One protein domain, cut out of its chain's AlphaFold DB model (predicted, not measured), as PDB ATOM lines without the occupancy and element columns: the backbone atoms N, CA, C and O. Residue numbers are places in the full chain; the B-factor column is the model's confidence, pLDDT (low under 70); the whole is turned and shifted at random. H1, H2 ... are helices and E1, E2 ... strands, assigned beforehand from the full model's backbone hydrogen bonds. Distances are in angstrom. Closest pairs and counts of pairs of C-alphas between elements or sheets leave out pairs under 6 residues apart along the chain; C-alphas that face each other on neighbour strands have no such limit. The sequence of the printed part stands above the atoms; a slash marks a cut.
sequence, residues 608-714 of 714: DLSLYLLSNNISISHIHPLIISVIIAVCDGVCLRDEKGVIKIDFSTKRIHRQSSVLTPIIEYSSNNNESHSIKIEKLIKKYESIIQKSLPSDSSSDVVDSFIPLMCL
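What this domain is: This is residues 608 to 714 of the 714 residues of the protein "Hypothetical protein" of Rotaria sp. Silwood1 (UniProt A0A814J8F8). Four helices, H2, H5, H4 and H3, stand in a small ring, loosely closed between H2 and H3, with H1 packed on H3. A two-stranded hairpin, E1 and E2, follows directly on H2 and makes one end of the longest axis. The 107 printed residues hold five named helices and two named strands in the order H1 H2 E1 E2 H3 H4 H5, mixed in class, with an antiparallel sheet E1 - E2. The whole is compact, with a radius of gyration of the C-alphas of 14.9 A and spans of 50 by 34 by 22 A.

Where its parts are: H1 is residues 608 to 615, 10.3 A long, from C-alpha 608 at (138.869, 112.826, 88.185). H2 is residues 625 to 635, 15.0 A. E1 is residues 636 to 643, 21.4 A, and E2 residues 646 to 656, 23.0 A. H3 is residues 663 to 671, 12.5 A; H4 residues 677 to 693, 24.2 A; H5 residues 702 to 713, 17.1 A, ending at C-alpha 713 (158.615, 116.538, 79.459).

How they stand to each other: H1 touches H3 at a shallow tilt of 22 degrees, the same way; the closest C-alphas, of Leu 609 and Ile 667, are 6.3 A apart. H2 touches H5 at a shallow tilt of 25 degrees, opposite ways, closest at C-alphas of Val 630 and Pro 710, 5.4 A. H2 and H3 are close but not clearly touching, with C-alphas of Ile 631 and Leu 663 closest at 7.4 A. In the hairpin E1 and E2, N 641 and O 648 are 2.9 A apart, within hydrogen-bond range; E2 bends by 103 degrees at residue 653. H4 touches H3 with residues 680 to 687 alone, C-alphas of Tyr 669 and Lys 680 closest at 6.1 A, a helical hairpin. H4 touches H5 with residues 685 to 692 alone, C-alphas of Tyr 688 and Ser 707 closest at 6.1 A, also a helical hairpin, at a tilt of 36 degrees, only just steep. Every O i to N i+4 pair is within range in H1, H2, H3 and H4, and 6 of 8 in H5.

The domain as a whole: The C-alphas farthest apart, of Lys 644 and Leu 696, are 50.9 A apart. The printed part has no cut and no long link. Mean pLDDT of the printed part is 82.1; residues 619 to 621, 641 to 642 and 673 are under 70.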
ATOM      1  N   ASP A 608     139.308 113.047  89.565       83.69
ATOM      2  CA  ASP A 608     138.869 112.826  88.185       83.69
ATOM      3  C   ASP A 608     139.810 111.898  87.409       83.69
ATOM      4  O   ASP A 608     139.343 110.975  86.746       83.69
ATOM      5  N   LEU A 609     141.130 112.056  87.570       83.62
ATOM      6  CA  LEU A 609     142.115 111.167  86.944       83.62
ATOM      7  C   LEU A 609     141.949 109.728  87.446       83.62
ATOM      8  O   LEU A 609     141.957 108.781  86.664       83.62
ATOM      9  N   SER A 610     141.776 109.555  88.757       81.31
ATOM     10  CA  SER A 610     141.604 108.225  89.345       81.31
ATOM     11  C   SER A 610     140.295 107.560  88.911       81.31
ATOM     12  O   SER A 610     140.296 106.379  88.567       81.31
ATOM     13  N   LEU A 611     139.195 108.323  88.885       82.88
ATOM     14  CA  LEU A 611     137.879 107.851  88.467       82.88
ATOM     15  C   LEU A 611     137.913 107.436  87.003       82.88
ATOM     16  O   LEU A 611     137.421 106.363  86.676       82.88
ATOM     17  N   TYR A 612     138.559 108.239  86.159       82.44
ATOM     18  CA  TYR A 612     138.730 107.956  84.744       82.44
ATOM     19  C   TYR A 612     139.525 106.664  84.488       82.44
ATOM     20  O   TYR A 612     139.124 105.833  83.669       82.44
ATOM     21  N   LEU A 613     140.648 106.462  85.186       80.69
ATOM     22  CA  LEU A 613     141.458 105.248  85.030       80.69
ATOM     23  C   LEU A 613     140.705 103.997  85.505       80.69
ATOM     24  O   LEU A 613     140.763 102.958  84.846       80.69
ATOM     25  N   LEU A 614     139.964 104.111  86.611       81.19
ATOM     26  CA  LEU A 614     139.142 103.027  87.155       81.19
ATOM     27  C   LEU A 614     137.951 102.692  86.251       81.19
ATOM     28  O   LEU A 614     137.729 101.520  85.965       81.19
ATOM     29  N   SER A 615     137.202 103.691  85.770       80.94
ATOM     30  CA  SER A 615     136.011 103.474  84.936       80.94
ATOM     31  C   SER A 615     136.332 102.796  83.607       80.94
ATOM     32  O   SER A 615     135.495 102.085  83.063       80.94
ATOM     33  N   ASN A 616     137.547 103.006  83.095       75.38
ATOM     34  CA  ASN A 616     137.999 102.465  81.816       75.38
ATOM     35  C   ASN A 616     138.928 101.245  81.959       75.38
ATOM     36  O   ASN A 616     139.473 100.787  80.958       75.38
ATOM     37  N   ASN A 617     139.128 100.714  83.176       71.75
ATOM     38  CA  ASN A 617     140.057  99.609  83.469       71.75
ATOM     39  C   ASN A 617     141.474  99.816  82.889       71.75
ATOM     40  O   ASN A 617     142.152  98.864  82.493       71.75
ATOM     41  N   ILE A 618     141.941 101.066  82.838       73.75
ATOM     42  CA  ILE A 618     143.259 101.400  82.296       73.75
ATOM     43  C   ILE A 618     144.293 101.129  83.386       73.75
ATOM     44  O   ILE A 618     144.441 101.899  84.336       73.75
ATOM     45  N   SER A 619     145.035 100.028  83.249       69.12
ATOM     46  CA  SER A 619     146.234  99.822  84.070       69.12
ATOM     47  C   SER A 619     147.270 100.899  83.746       69.12
ATOM     48  O   SER A 619     147.457 101.252  82.582       69.12
ATOM     49  N   ILE A 620     147.987 101.369  84.770       69.75
ATOM     50  CA  ILE A 620     149.090 102.338  84.651       69.75
ATOM     51  C   ILE A 620     150.115 101.890  83.598       69.75
ATOM     52  O   ILE A 620     150.661 102.722  82.884       69.75
ATOM     53  N   SER A 621     150.306 100.577  83.430       68.31
ATOM     54  CA  SER A 621     151.175  99.986  82.401       68.31
ATOM     55  C   SER A 621     150.784 100.321  80.954       68.31
ATOM     56  O   SER A 621     151.594 100.130  80.056       68.31
ATOM     57  N   HIS A 622     149.554 100.784  80.715       73.62
ATOM     58  CA  HIS A 622     149.048 101.174  79.395       73.62
ATOM     59  C   HIS A 622     149.087 102.689  79.162       73.62
ATOM     60  O   HIS A 622     148.725 103.155  78.082       73.62
ATOM     61  N   ILE A 623     149.509 103.476  80.156       78.12
ATOM     62  CA  ILE A 623     149.726 104.912  79.986       78.12
ATOM     63  C   ILE A 623     151.120 105.106  79.383       78.12
ATOM     64  O   ILE A 623     152.095 104.504  79.828       78.12
ATOM     65  N   HIS A 624     151.221 105.958  78.361       85.00
ATOM     66  CA  HIS A 624     152.497 106.248  77.715       85.00
ATOM     67  C   HIS A 624     153.512 106.812  78.736       85.00
ATOM     68  O   HIS A 624     153.154 107.738  79.468       85.00
ATOM     69  N   PRO A 625     154.776 106.341  78.770       85.69
ATOM     70  CA  PRO A 625     155.750 106.750  79.785       85.69
ATOM     71  C   PRO A 625     155.945 108.263  79.903       85.69
ATOM     72  O   PRO A 625     155.977 108.775  81.015       85.69
ATOM     73  N   LEU A 626     155.981 108.998  78.782       86.88
ATOM     74  CA  LEU A 626     156.083 110.468  78.804       86.88
ATOM     75  C   LEU A 626     154.918 111.130  79.556       86.88
ATOM     76  O   LEU A 626     155.123 112.090  80.285       86.88
ATOM     77  N   ILE A 627     153.705 110.587  79.445       87.25
ATOM     78  CA  ILE A 627     152.524 111.112  80.143       87.25
ATOM     79  C   ILE A 627     152.629 110.832  81.642       87.25
ATOM     80  O   ILE A 627     152.320 111.700  82.453       87.25
ATOM     81  N   ILE A 628     153.118 109.646  82.020       85.88
ATOM     82  CA  ILE A 628     153.408 109.329  83.424       85.88
ATOM     83  C   ILE A 628     154.481 110.281  83.971       85.88
ATOM     84  O   ILE A 628     154.320 110.783  85.081       85.88
ATOM     85  N   SER A 629     155.529 110.586  83.197       87.94
ATOM     86  CA  SER A 629     156.568 111.551  83.582       87.94
ATOM     87  C   SER A 629     155.993 112.941  83.853       87.94
ATOM     88  O   SER A 629     156.350 113.540  84.862       87.94
ATOM     89  N   VAL A 630     155.059 113.422  83.020       89.62
ATOM     90  CA  VAL A 630     154.354 114.694  83.257       89.62
ATOM     91  C   VAL A 630     153.584 114.657  84.577       89.62
ATOM     92  O   VAL A 630     153.722 115.560  85.400       89.62
ATOM     93  N   ILE A 631     152.799 113.598  84.813       88.88
ATOM     94  CA  ILE A 631     152.012 113.464  86.047       88.88
ATOM     95  C   ILE A 631     152.939 113.442  87.268       88.88
ATOM     96  O   ILE A 631     152.685 114.148  88.238       88.88
ATOM     97  N   ILE A 632     154.037 112.682  87.215       88.38
ATOM     98  CA  ILE A 632     155.014 112.607  88.307       88.38
ATOM     99  C   ILE A 632     155.698 113.960  88.536       88.38
ATOM    100  O   ILE A 632     155.896 114.344  89.687       88.38
ATOM    101  N   ALA A 633     156.057 114.684  87.476       88.56
ATOM    102  CA  ALA A 633     156.748 115.964  87.591       88.56
ATOM    103  C   ALA A 633     155.874 117.041  88.253       88.56
ATOM    104  O   ALA A 633     156.373 117.797  89.081       88.56
ATOM    105  N   VAL A 634     154.578 117.079  87.925       87.81
ATOM    106  CA  VAL A 634     153.648 118.105  88.427       87.81
ATOM    107  C   VAL A 634     152.996 117.701  89.752       87.81
ATOM    108  O   VAL A 634     152.865 118.504  90.668       87.81
ATOM    109  N   CYS A 635     152.548 116.452  89.860       87.56
ATOM    110  CA  CYS A 635     151.670 115.985  90.936       87.56
ATOM    111  C   CYS A 635     152.326 114.943  91.863       87.56
ATOM    112  O   CYS A 635     151.767 114.609  92.917       87.56
ATOM    113  N   ASP A 636     153.501 114.424  91.487       86.25
ATOM    114  CA  ASP A 636     154.125 113.226  92.061       86.25
ATOM    115  C   ASP A 636     153.160 112.023  91.980       86.25
ATOM    116  O   ASP A 636     152.379 111.900  91.036       86.25
ATOM    117  N   GLY A 637     153.231 111.092  92.925       82.75
ATOM    118  CA  GLY A 637     152.517 109.812  92.867       82.75
ATOM    119  C   GLY A 637     153.460 108.618  92.954       82.75
ATOM    120  O   GLY A 637     153.022 107.471  92.856       82.75
ATOM    121  N   VAL A 638     154.755 108.875  93.157       83.31
ATOM    122  CA  VAL A 638     155.767 107.843  93.327       83.31
ATOM    123  C   VAL A 638     155.641 107.189  94.702       83.31
ATOM    124  O   VAL A 638     155.556 107.850  95.738       83.31
ATOM    125  N   CYS A 639     155.681 105.864  94.707       76.75
ATOM    126  CA  CYS A 639     155.711 105.013  95.881       76.75
ATOM    127  C   CYS A 639     156.988 104.168  95.861       76.75
ATOM    128  O   CYS A 639     157.374 103.640  94.820       76.75
ATOM    129  N   LEU A 640     157.629 104.017  97.017       76.00
ATOM    130  CA  LEU A 640     158.781 103.137  97.184       76.00
ATOM    131  C   LEU A 640     158.318 101.855  97.876       76.00
ATOM    132  O   LEU A 640     157.724 101.914  98.952       76.00
ATOM    133  N   ARG A 641     158.582 100.693  97.272       68.31
ATOM    134  CA  ARG A 641     158.332  99.383  97.887       68.31
ATOM    135  C   ARG A 641     159.642  98.641  98.074       68.31
ATOM    136  O   ARG A 641     160.361  98.423  97.107       68.31
ATOM    137  N   ASP A 642     159.921  98.214  99.298       64.88
ATOM    138  CA  ASP A 642     161.027  97.299  99.575       64.88
ATOM    139  C   ASP A 642     160.568  95.841  99.421       64.88
ATOM    140  O   ASP A 642     159.874  95.267 100.279       64.88
ATOM    141  N   GLU A 643     160.978  95.242  98.307       71.44
ATOM    142  CA  GLU A 643     160.829  93.821  98.030       71.44
ATOM    143  C   GLU A 643     162.183  93.123  98.193       71.44
ATOM    144  O   GLU A 643     163.008  93.108  97.283       71.44
ATOM    145  N   LYS A 644     162.384  92.487  99.356       72.44
ATOM    146  CA  LYS A 644     163.562  91.653  99.667       72.44
ATOM    147  C   LYS A 644     164.902  92.409  99.580       72.44
ATOM    148  O   LYS A 644     165.885  91.848  99.107       72.44
ATOM    149  N   GLY A 645     164.953  93.661 100.037       73.31
ATOM    150  CA  GLY A 645     166.163  94.486 100.020       73.31
ATOM    151  C   GLY A 645     166.373  95.252  98.712       73.31
ATOM    152  O   GLY A 645     167.385  95.933  98.564       73.31
ATOM    153  N   VAL A 646     165.428  95.166  97.767       75.38
ATOM    154  CA  VAL A 646     165.419  95.963  96.537       75.38
ATOM    155  C   VAL A 646     164.290  96.983  96.617       75.38
ATOM    156  O   VAL A 646     163.112  96.629  96.691       75.38
ATOM    157  N   ILE A 647     164.656  98.264  96.565       74.38
ATOM    158  CA  ILE A 647     163.699  99.368  96.499       74.38
ATOM    159  C   ILE A 647     163.160  99.450  95.068       74.38
ATOM    160  O   ILE A 647     163.862  99.872  94.149       74.38
ATOM    161  N   LYS A 648     161.902  99.054  94.874       78.38
ATOM    162  CA  LYS A 648     161.152  99.285  93.639       78.38
ATOM    163  C   LYS A 648     160.436 100.626  93.697       78.38
ATOM    164  O   LYS A 648     159.815 100.969  94.702       78.38
ATOM    165  N   ILE A 649     160.499 101.349  92.586       78.19
ATOM    166  CA  ILE A 649     159.750 102.580  92.358       78.19
ATOM    167  C   ILE A 649     158.467 102.194  91.625       78.19
ATOM    168  O   ILE A 649     158.522 101.557  90.576       78.19
ATOM    169  N   ASP A 650     157.324 102.551  92.192       80.31
ATOM    170  CA  ASP A 650     156.002 102.298  91.626       80.31
ATOM    171  C   ASP A 650     155.197 103.602  91.569       80.31
ATOM    172  O   ASP A 650     155.519 104.564  92.267       80.31
ATOM    173  N   PHE A 651     154.144 103.645  90.760       84.75
ATOM    174  CA  PHE A 651     153.261 104.804  90.649       84.75
ATOM    175  C   PHE A 651     151.872 104.481  91.199       84.75
ATOM    176  O   PHE A 651     151.315 103.409  90.972       84.75
ATOM    177  N   SER A 652     151.280 105.427  91.919       84.25
ATOM    178  CA  SER A 652     149.901 105.325  92.371       84.25
ATOM    179  C   SER A 652     149.242 106.692  92.391       84.25
ATOM    180  O   SER A 652     149.731 107.624  93.030       84.25
ATOM    181  N   THR A 653     148.061 106.785  91.784       83.50
ATOM    182  CA  THR A 653     147.241 107.999  91.842       83.50
ATOM    183  C   THR A 653     146.907 108.395  93.278       83.50
ATOM    184  O   THR A 653     146.854 109.583  93.575       83.50
ATOM    185  N   LYS A 654     146.779 107.432  94.200       82.25
ATOM    186  CA  LYS A 654     146.502 107.690  95.625       82.25
ATOM    187  C   LYS A 654     147.628 108.430  96.348       82.25
ATOM    188  O   LYS A 654     147.416 108.943  97.439       82.25
ATOM    189  N   ARG A 655     148.828 108.448  95.763       84.94
ATOM    190  CA  ARG A 655     150.038 109.069  96.316       84.94
ATOM    191  C   ARG A 655     150.286 110.470  95.744       84.94
ATOM    192  O   ARG A 655     151.265 111.110  96.120       84.94
ATOM    193  N   ILE A 656     149.419 110.936  94.844       88.25
ATOM    194  CA  ILE A 656     149.423 112.317  94.361       88.25
ATOM    195  C   ILE A 656     149.117 113.245  95.538       88.25
ATOM    196  O   ILE A 656     148.189 112.987  96.305       88.25
ATOM    197  N   HIS A 657     149.889 114.320  95.668       86.19
ATOM    198  CA  HIS A 657     149.818 115.236  96.810       86.19
ATOM    199  C   HIS A 657     149.480 116.684  96.432       86.19
ATOM    200  O   HIS A 657     149.290 117.507  97.322       86.19
ATOM    201  N   ARG A 658     149.394 116.976  95.129       85.56
ATOM    202  CA  ARG A 658     149.184 118.313  94.561       85.56
ATOM    203  C   ARG A 658     148.031 118.290  93.569       85.56
ATOM    204  O   ARG A 658     147.949 117.378  92.753       85.56
ATOM    205  N   GLN A 659     147.132 119.271  93.648       85.00
ATOM    206  CA  GLN A 659     146.041 119.457  92.684       85.00
ATOM    207  C   GLN A 659     146.551 120.281  91.496       85.00
ATOM    208  O   GLN A 659     147.153 121.326  91.721       85.00
ATOM    209  N   SER A 660     146.284 119.857  90.256       86.94
ATOM    210  CA  SER A 660     146.700 120.621  89.070       86.94
ATOM    211  C   SER A 660     145.714 120.490  87.909       86.94
ATOM    212  O   SER A 660     145.203 119.405  87.620       86.94
ATOM    213  N   SER A 661     145.469 121.608  87.224       84.69
ATOM    214  CA  SER A 661     144.602 121.703  86.042       84.69
ATOM    215  C   SER A 661     145.205 121.024  84.799       84.69
ATOM    216  O   SER A 661     144.481 120.625  83.884       84.69
ATOM    217  N   VAL A 662     146.522 120.789  84.806       85.38
ATOM    218  CA  VAL A 662     147.279 120.078  83.762       85.38
ATOM    219  C   VAL A 662     146.760 118.664  83.512       85.38
ATOM    220  O   VAL A 662     146.878 118.127  82.414       85.38
ATOM    221  N   LEU A 663     146.117 118.041  84.496       86.69
ATOM    222  CA  LEU A 663     145.601 116.687  84.324       86.69
ATOM    223  C   LEU A 663     144.363 116.622  83.420       86.69
ATOM    224  O   LEU A 663     144.091 115.563  82.859       86.69
ATOM    225  N   THR A 664     143.626 117.720  83.220       86.69
ATOM    226  CA  THR A 664     142.418 117.717  82.378       86.69
ATOM    227  C   THR A 664     142.740 117.397  80.905       86.69
ATOM    228  O   THR A 664     142.158 116.446  80.374       86.69
ATOM    229  N   PRO A 665     143.708 118.067  80.240       86.19
ATOM    230  CA  PRO A 665     144.221 117.635  78.933       86.19
ATOM    231  C   PRO A 665     144.711 116.181  78.876       86.19
ATOM    232  O   PRO A 665     144.545 115.520  77.851       86.19
ATOM    233  N   ILE A 666     145.299 115.666  79.961       85.88
ATOM    234  CA  ILE A 666     145.803 114.285  80.029       85.88
ATOM    235  C   ILE A 666     144.656 113.271  80.066       85.88
ATOM    236  O   ILE A 666     144.727 112.233  79.412       85.88
ATOM    237  N   ILE A 667     143.575 113.568  80.786       83.88
ATOM    238  CA  ILE A 667     142.377 112.720  80.798       83.88
ATOM    239  C   ILE A 667     141.774 112.643  79.388       83.88
ATOM    240  O   ILE A 667     141.454 111.552  78.912       83.88
ATOM    241  N   GLU A 668     141.692 113.772  78.677       81.62
ATOM    242  CA  GLU A 668     141.240 113.797  77.279       81.62
ATOM    243  C   GLU A 668     142.154 112.973  76.362       81.62
ATOM    244  O   GLU A 668     141.664 112.161  75.573       81.62
ATOM    245  N   TYR A 669     143.477 113.114  76.506       82.81
ATOM    246  CA  TYR A 669     144.464 112.286  75.807       82.81
ATOM    247  C   TYR A 669     144.187 110.788  75.995       82.81
ATOM    248  O   TYR A 669     144.221 110.018  75.032       82.81
ATOM    249  N   SER A 670     143.877 110.372  77.223       75.81
ATOM    250  CA  SER A 670     143.612 108.973  77.550       75.81
ATOM    251  C   SER A 670     142.248 108.469  77.068       75.81
ATOM    252  O   SER A 670     142.050 107.257  77.053       75.81
ATOM    253  N   SER A 671     141.320 109.356  76.689       72.50
ATOM    254  CA  SER A 671     139.948 109.019  76.253       72.50
ATOM    255  C   SER A 671     139.802 108.684  74.776       72.50
ATOM    256  O   SER A 671     138.886 107.961  74.385       72.50
ATOM    257  N   ASN A 672     140.727 109.146  73.941       70.44
ATOM    258  CA  ASN A 672     140.650 108.924  72.506       70.44
ATOM    259  C   ASN A 672     141.373 107.627  72.120       70.44
ATOM    260  O   ASN A 672     142.566 107.654  71.848       70.44
ATOM    261  N   ASN A 673     140.689 106.481  72.084       67.75
ATOM    262  CA  ASN A 673     141.321 105.186  71.768       67.75
ATOM    263  C   ASN A 673     141.606 104.961  70.270       67.75
ATOM    264  O   ASN A 673     142.341 104.039  69.930       67.75
ATOM    265  N   ASN A 674     141.079 105.810  69.384       71.19
ATOM    266  CA  ASN A 674     141.093 105.578  67.934       71.19
ATOM    267  C   ASN A 674     142.356 106.097  67.225       71.19
ATOM    268  O   ASN A 674     142.544 105.843  66.038       71.19
ATOM    269  N   GLU A 675     143.218 106.831  67.929       79.81
ATOM    270  CA  GLU A 675     144.423 107.452  67.367       79.81
ATOM    271  C   GLU A 675     145.710 106.808  67.910       79.81
ATOM    272  O   GLU A 675     145.720 106.208  68.990       79.81
ATOM    273  N   SER A 676     146.826 106.950  67.189       82.75
ATOM    274  CA  SER A 676     148.145 106.548  67.692       82.75
ATOM    275  C   SER A 676     148.629 107.502  68.792       82.75
ATOM    276  O   SER A 676     148.277 108.682  68.817       82.75
ATOM    277  N   HIS A 677     149.485 107.019  69.700       82.50
ATOM    278  CA  HIS A 677     150.054 107.862  70.763       82.50
ATOM    279  C   HIS A 677     150.832 109.072  70.221       82.50
ATOM    280  O   HIS A 677     150.777 110.129  70.843       82.50
ATOM    281  N   SER A 678     151.487 108.954  69.059       82.31
ATOM    282  CA  SER A 678     152.213 110.057  68.412       82.31
ATOM    283  C   SER A 678     151.308 111.251  68.089       82.31
ATOM    284  O   SER A 678     151.623 112.377  68.457       82.31
ATOM    285  N   ILE A 679     150.142 110.999  67.484       84.25
ATOM    286  CA  ILE A 679     149.169 112.039  67.120       84.25
ATOM    287  C   ILE A 679     148.557 112.663  68.378       84.25
ATOM    288  O   ILE A 679     148.392 113.881  68.467       84.25
ATOM    289  N   LYS A 680     148.243 111.838  69.384       86.19
ATOM    290  CA  LYS A 680     147.676 112.329  70.645       86.19
ATOM    291  C   LYS A 680     148.662 113.198  71.427       86.19
ATOM    292  O   LYS A 680     148.233 114.188  72.010       86.19
ATOM    293  N   ILE A 681     149.954 112.847  71.443       87.75
ATOM    294  CA  ILE A 681     150.994 113.660  72.093       87.75
ATOM    295  C   ILE A 681     151.116 115.014  71.385       87.75
ATOM    296  O   ILE A 681     151.095 116.037  72.056       87.75
ATOM    297  N   GLU A 682     151.137 115.056  70.049       87.94
ATOM    298  CA  GLU A 682     151.220 116.325  69.308       87.94
ATOM    299  C   GLU A 682     150.013 117.242  69.586       87.94
ATOM    300  O   GLU A 682     150.159 118.449  69.787       87.94
ATOM    301  N   LYS A 683     148.803 116.670  69.659       88.06
ATOM    302  CA  LYS A 683     147.593 117.410  70.060       88.06
ATOM    303  C   LYS A 683     147.680 117.925  71.497       88.06
ATOM    304  O   LYS A 683     147.248 119.044  71.767       88.06
ATOM    305  N   LEU A 684     148.230 117.120  72.404       89.25
ATOM    306  CA  LEU A 684     148.425 117.489  73.802       89.25
ATOM    307  C   LEU A 684     149.433 118.644  73.943       89.25
ATOM    308  O   LEU A 684     149.138 119.607  74.644       89.25
ATOM    309  N   ILE A 685     150.556 118.595  73.217       90.31
ATOM    310  CA  ILE A 685     151.564 119.669  73.151       90.31
ATOM    311  C   ILE A 685     150.918 120.979  72.685       90.31
ATOM    312  O   ILE A 685     150.956 121.966  73.415       90.31
ATOM    313  N   LYS A 686     150.217 120.972  71.540       90.81
ATOM    314  CA  LYS A 686     149.521 122.165  71.013       90.81
ATOM    315  C   LYS A 686     148.520 122.753  72.010       90.81
ATOM    316  O   LYS A 686     148.319 123.967  72.063       90.81
ATOM    317  N   LYS A 687     147.870 121.899  72.808       89.75
ATOM    318  CA  LYS A 687     146.927 122.340  73.838       89.75
ATOM    319  C   LYS A 687     147.641 123.077  74.975       89.75
ATOM    320  O   LYS A 687     147.163 124.139  75.367       89.75
ATOM    321  N   TYR A 688     148.781 122.576  75.451       90.56
ATOM    322  CA  TYR A 688     149.592 123.275  76.455       90.56
ATOM    323  C   TYR A 688     150.238 124.556  75.914       90.56
ATOM    324  O   TYR A 688     150.182 125.581  76.589       90.56
ATOM    325  N   GLU A 689     150.746 124.553  74.677       90.50
ATOM    326  CA  GLU A 689     151.248 125.768  74.013       90.50
ATOM    327  C   GLU A 689     150.174 126.859  73.965       90.50
ATOM    328  O   GLU A 689     150.439 128.013  74.298       90.50
ATOM    329  N   SER A 690     148.935 126.495  73.617       89.00
ATOM    330  CA  SER A 690     147.817 127.439  73.587       89.00
ATOM    331  C   SER A 690     147.463 127.996  74.970       89.00
ATOM    332  O   SER A 690     147.059 129.155  75.062       89.00
ATOM    333  N   ILE A 691     147.594 127.199  76.037       85.69
ATOM    334  CA  ILE A 691     147.364 127.659  77.417       85.69
ATOM    335  C   ILE A 691     148.410 128.715  77.790       85.69
ATOM    336  O   ILE A 691     148.048 129.797  78.246       85.69
ATOM    337  N   ILE A 692     149.686 128.445  77.515       86.00
ATOM    338  CA  ILE A 692     150.789 129.359  77.836       86.00
ATOM    339  C   ILE A 692     150.734 130.629  76.986       86.00
ATOM    340  O   ILE A 692     150.893 131.723  77.515       86.00
ATOM    341  N   GLN A 693     150.439 130.527  75.687       87.88
ATOM    342  CA  GLN A 693     150.318 131.696  74.803       87.88
ATOM    343  C   GLN A 693     149.212 132.673  75.232       87.88
ATOM    344  O   GLN A 693     149.250 133.842  74.856       87.88
ATOM    345  N   LYS A 694     148.223 132.206  76.003       86.06
ATOM    346  CA  LYS A 694     147.157 133.046  76.571       86.06
ATOM    347  C   LYS A 694     147.548 133.703  77.899       86.06
ATOM    348  O   LYS A 694     146.833 134.600  78.339       86.06
ATOM    349  N   SER A 695     148.635 133.263  78.532       83.56
ATOM    350  CA  SER A 695     149.139 133.827  79.787       83.56
ATOM    351  C   SER A 695     150.050 135.034  79.540       83.56
ATOM    352  O   SER A 695     150.682 135.159  78.490       83.56
ATOM    353  N   LEU A 696     150.096 135.958  80.500       83.56
ATOM    354  CA  LEU A 696     150.980 137.122  80.429       83.56
ATOM    355  C   LEU A 696     152.426 136.698  80.747       83.56
ATOM    356  O   LEU A 696     152.619 135.881  81.641       83.56
ATOM    357  N   PRO A 697     153.463 137.296  80.128       78.38
ATOM    358  CA  PRO A 697     154.863 136.966  80.433       78.38
ATOM    359  C   PRO A 697     155.278 137.188  81.898       78.38
ATOM    360  O   PRO A 697     156.287 136.652  82.339       78.38
ATOM    361  N   SER A 698     154.524 138.003  82.640       78.94
ATOM    362  CA  SER A 698     154.723 138.265  84.070       78.94
ATOM    363  C   SER A 698     153.889 137.359  84.986       78.94
ATOM    364  O   SER A 698     153.895 137.565  86.196       78.94
ATOM    365  N   ASP A 699     153.111 136.426  84.435       76.44
ATOM    366  CA  ASP A 699     152.236 135.539  85.199       76.44
ATOM    367  C   ASP A 699     153.043 134.374  85.790       76.44
ATOM    368  O   ASP A 699     153.440 133.444  85.090       76.44
ATOM    369  N   SER A 700     153.299 134.446  87.095       73.12
ATOM    370  CA  SER A 700     153.977 133.407  87.872       73.12
ATOM    371  C   SER A 700     152.999 132.513  88.637       73.12
ATOM    372  O   SER A 700     153.371 131.913  89.645       73.12
ATOM    373  N   SER A 701     151.728 132.456  88.224       76.00
ATOM    374  CA  SER A 701     150.750 131.590  88.874       76.00
ATOM    375  C   SER A 701     151.121 130.112  88.730       76.00
ATOM    376  O   SER A 701     151.690 129.673  87.726       76.00
ATOM    377  N   SER A 702     150.746 129.319  89.734       75.25
ATOM    378  CA  SER A 702     150.981 127.873  89.756       75.25
ATOM    379  C   SER A 702     150.421 127.165  88.520       75.25
ATOM    380  O   SER A 702     151.026 126.213  88.050       75.25
ATOM    381  N   ASP A 703     149.302 127.638  87.961       77.25
ATOM    382  CA  ASP A 703     148.684 127.054  86.763       77.25
ATOM    383  C   ASP A 703     149.535 127.263  85.498       77.25
ATOM    384  O   ASP A 703     149.638 126.362  84.660       77.25
ATOM    385  N   VAL A 704     150.176 128.431  85.359       82.00
ATOM    386  CA  VAL A 704     151.080 128.722  84.236       82.00
ATOM    387  C   VAL A 704     152.357 127.901  84.369       82.00
ATOM    388  O   VAL A 704     152.748 127.229  83.414       82.00
ATOM    389  N   VAL A 705     152.962 127.884  85.561       81.62
ATOM    390  CA  VAL A 705     154.165 127.085  85.848       81.62
ATOM    391  C   VAL A 705     153.900 125.597  85.620       81.62
ATOM    392  O   VAL A 705     154.666 124.937  84.916       81.62
ATOM    393  N   ASP A 706     152.785 125.077  86.136       86.19
ATOM    394  CA  ASP A 706     152.386 123.685  85.935       86.19
ATOM    395  C   ASP A 706     152.213 123.371  84.448       86.19
ATOM    396  O   ASP A 706     152.606 122.291  84.021       86.19
ATOM    397  N   SER A 707     151.678 124.297  83.645       87.12
ATOM    398  CA  SER A 707     151.464 124.105  82.201       87.12
ATOM    399  C   SER A 707     152.755 124.115  81.373       87.12
ATOM    400  O   SER A 707     152.789 123.503  80.304       87.12
ATOM    401  N   PHE A 708     153.828 124.747  81.863       87.38
ATOM    402  CA  PHE A 708     155.158 124.697  81.237       87.38
ATOM    403  C   PHE A 708     155.836 123.331  81.392       87.38
ATOM    404  O   PHE A 708     156.514 122.874  80.471       87.38
ATOM    405  N   ILE A 709     155.644 122.657  82.531       87.62
ATOM    406  CA  ILE A 709     156.292 121.371  82.836       87.62
ATOM    407  C   ILE A 709     155.977 120.289  81.780       87.62
ATOM    408  O   ILE A 709     156.917 119.651  81.301       87.62
ATOM    409  N   PRO A 710     154.717 120.086  81.335       89.62
ATOM    410  CA  PRO A 710     154.392 119.176  80.247       89.62
ATOM    411  C   PRO A 710     155.178 119.423  78.967       89.62
ATOM    412  O   PRO A 710     155.612 118.456  78.362       89.62
ATOM    413  N   LEU A 711     155.397 120.681  78.569       89.12
ATOM    414  CA  LEU A 711     156.155 121.003  77.353       89.12
ATOM    415  C   LEU A 711     157.650 120.703  77.479       89.12
ATOM    416  O   LEU A 711     158.322 120.525  76.474       89.12
ATOM    417  N   MET A 712     158.184 120.668  78.702       86.19
ATOM    418  CA  MET A 712     159.560 120.228  78.935       86.19
ATOM    419  C   MET A 712     159.687 118.700  78.936       86.19
ATOM    420  O   MET A 712     160.757 118.171  78.645       86.19
ATOM    421  N   CYS A 713     158.626 117.994  79.334       85.31
ATOM    422  CA  CYS A 713     158.615 116.538  79.459       85.31
ATOM    423  C   CYS A 713     158.195 115.799  78.178       85.31
ATOM    424  O   CYS A 713     158.640 114.666  77.987       85.31
ATOM    425  N   LEU A 714     157.289 116.379  77.384       85.81
ATOM    426  CA  LEU A 714     156.760 115.844  76.120       85.81
ATOM    427  C   LEU A 714     157.631 116.284  74.947       85.81
ATOM    428  O   LEU A 714     157.852 115.423  74.066       85.81
TER     429      LEU A 714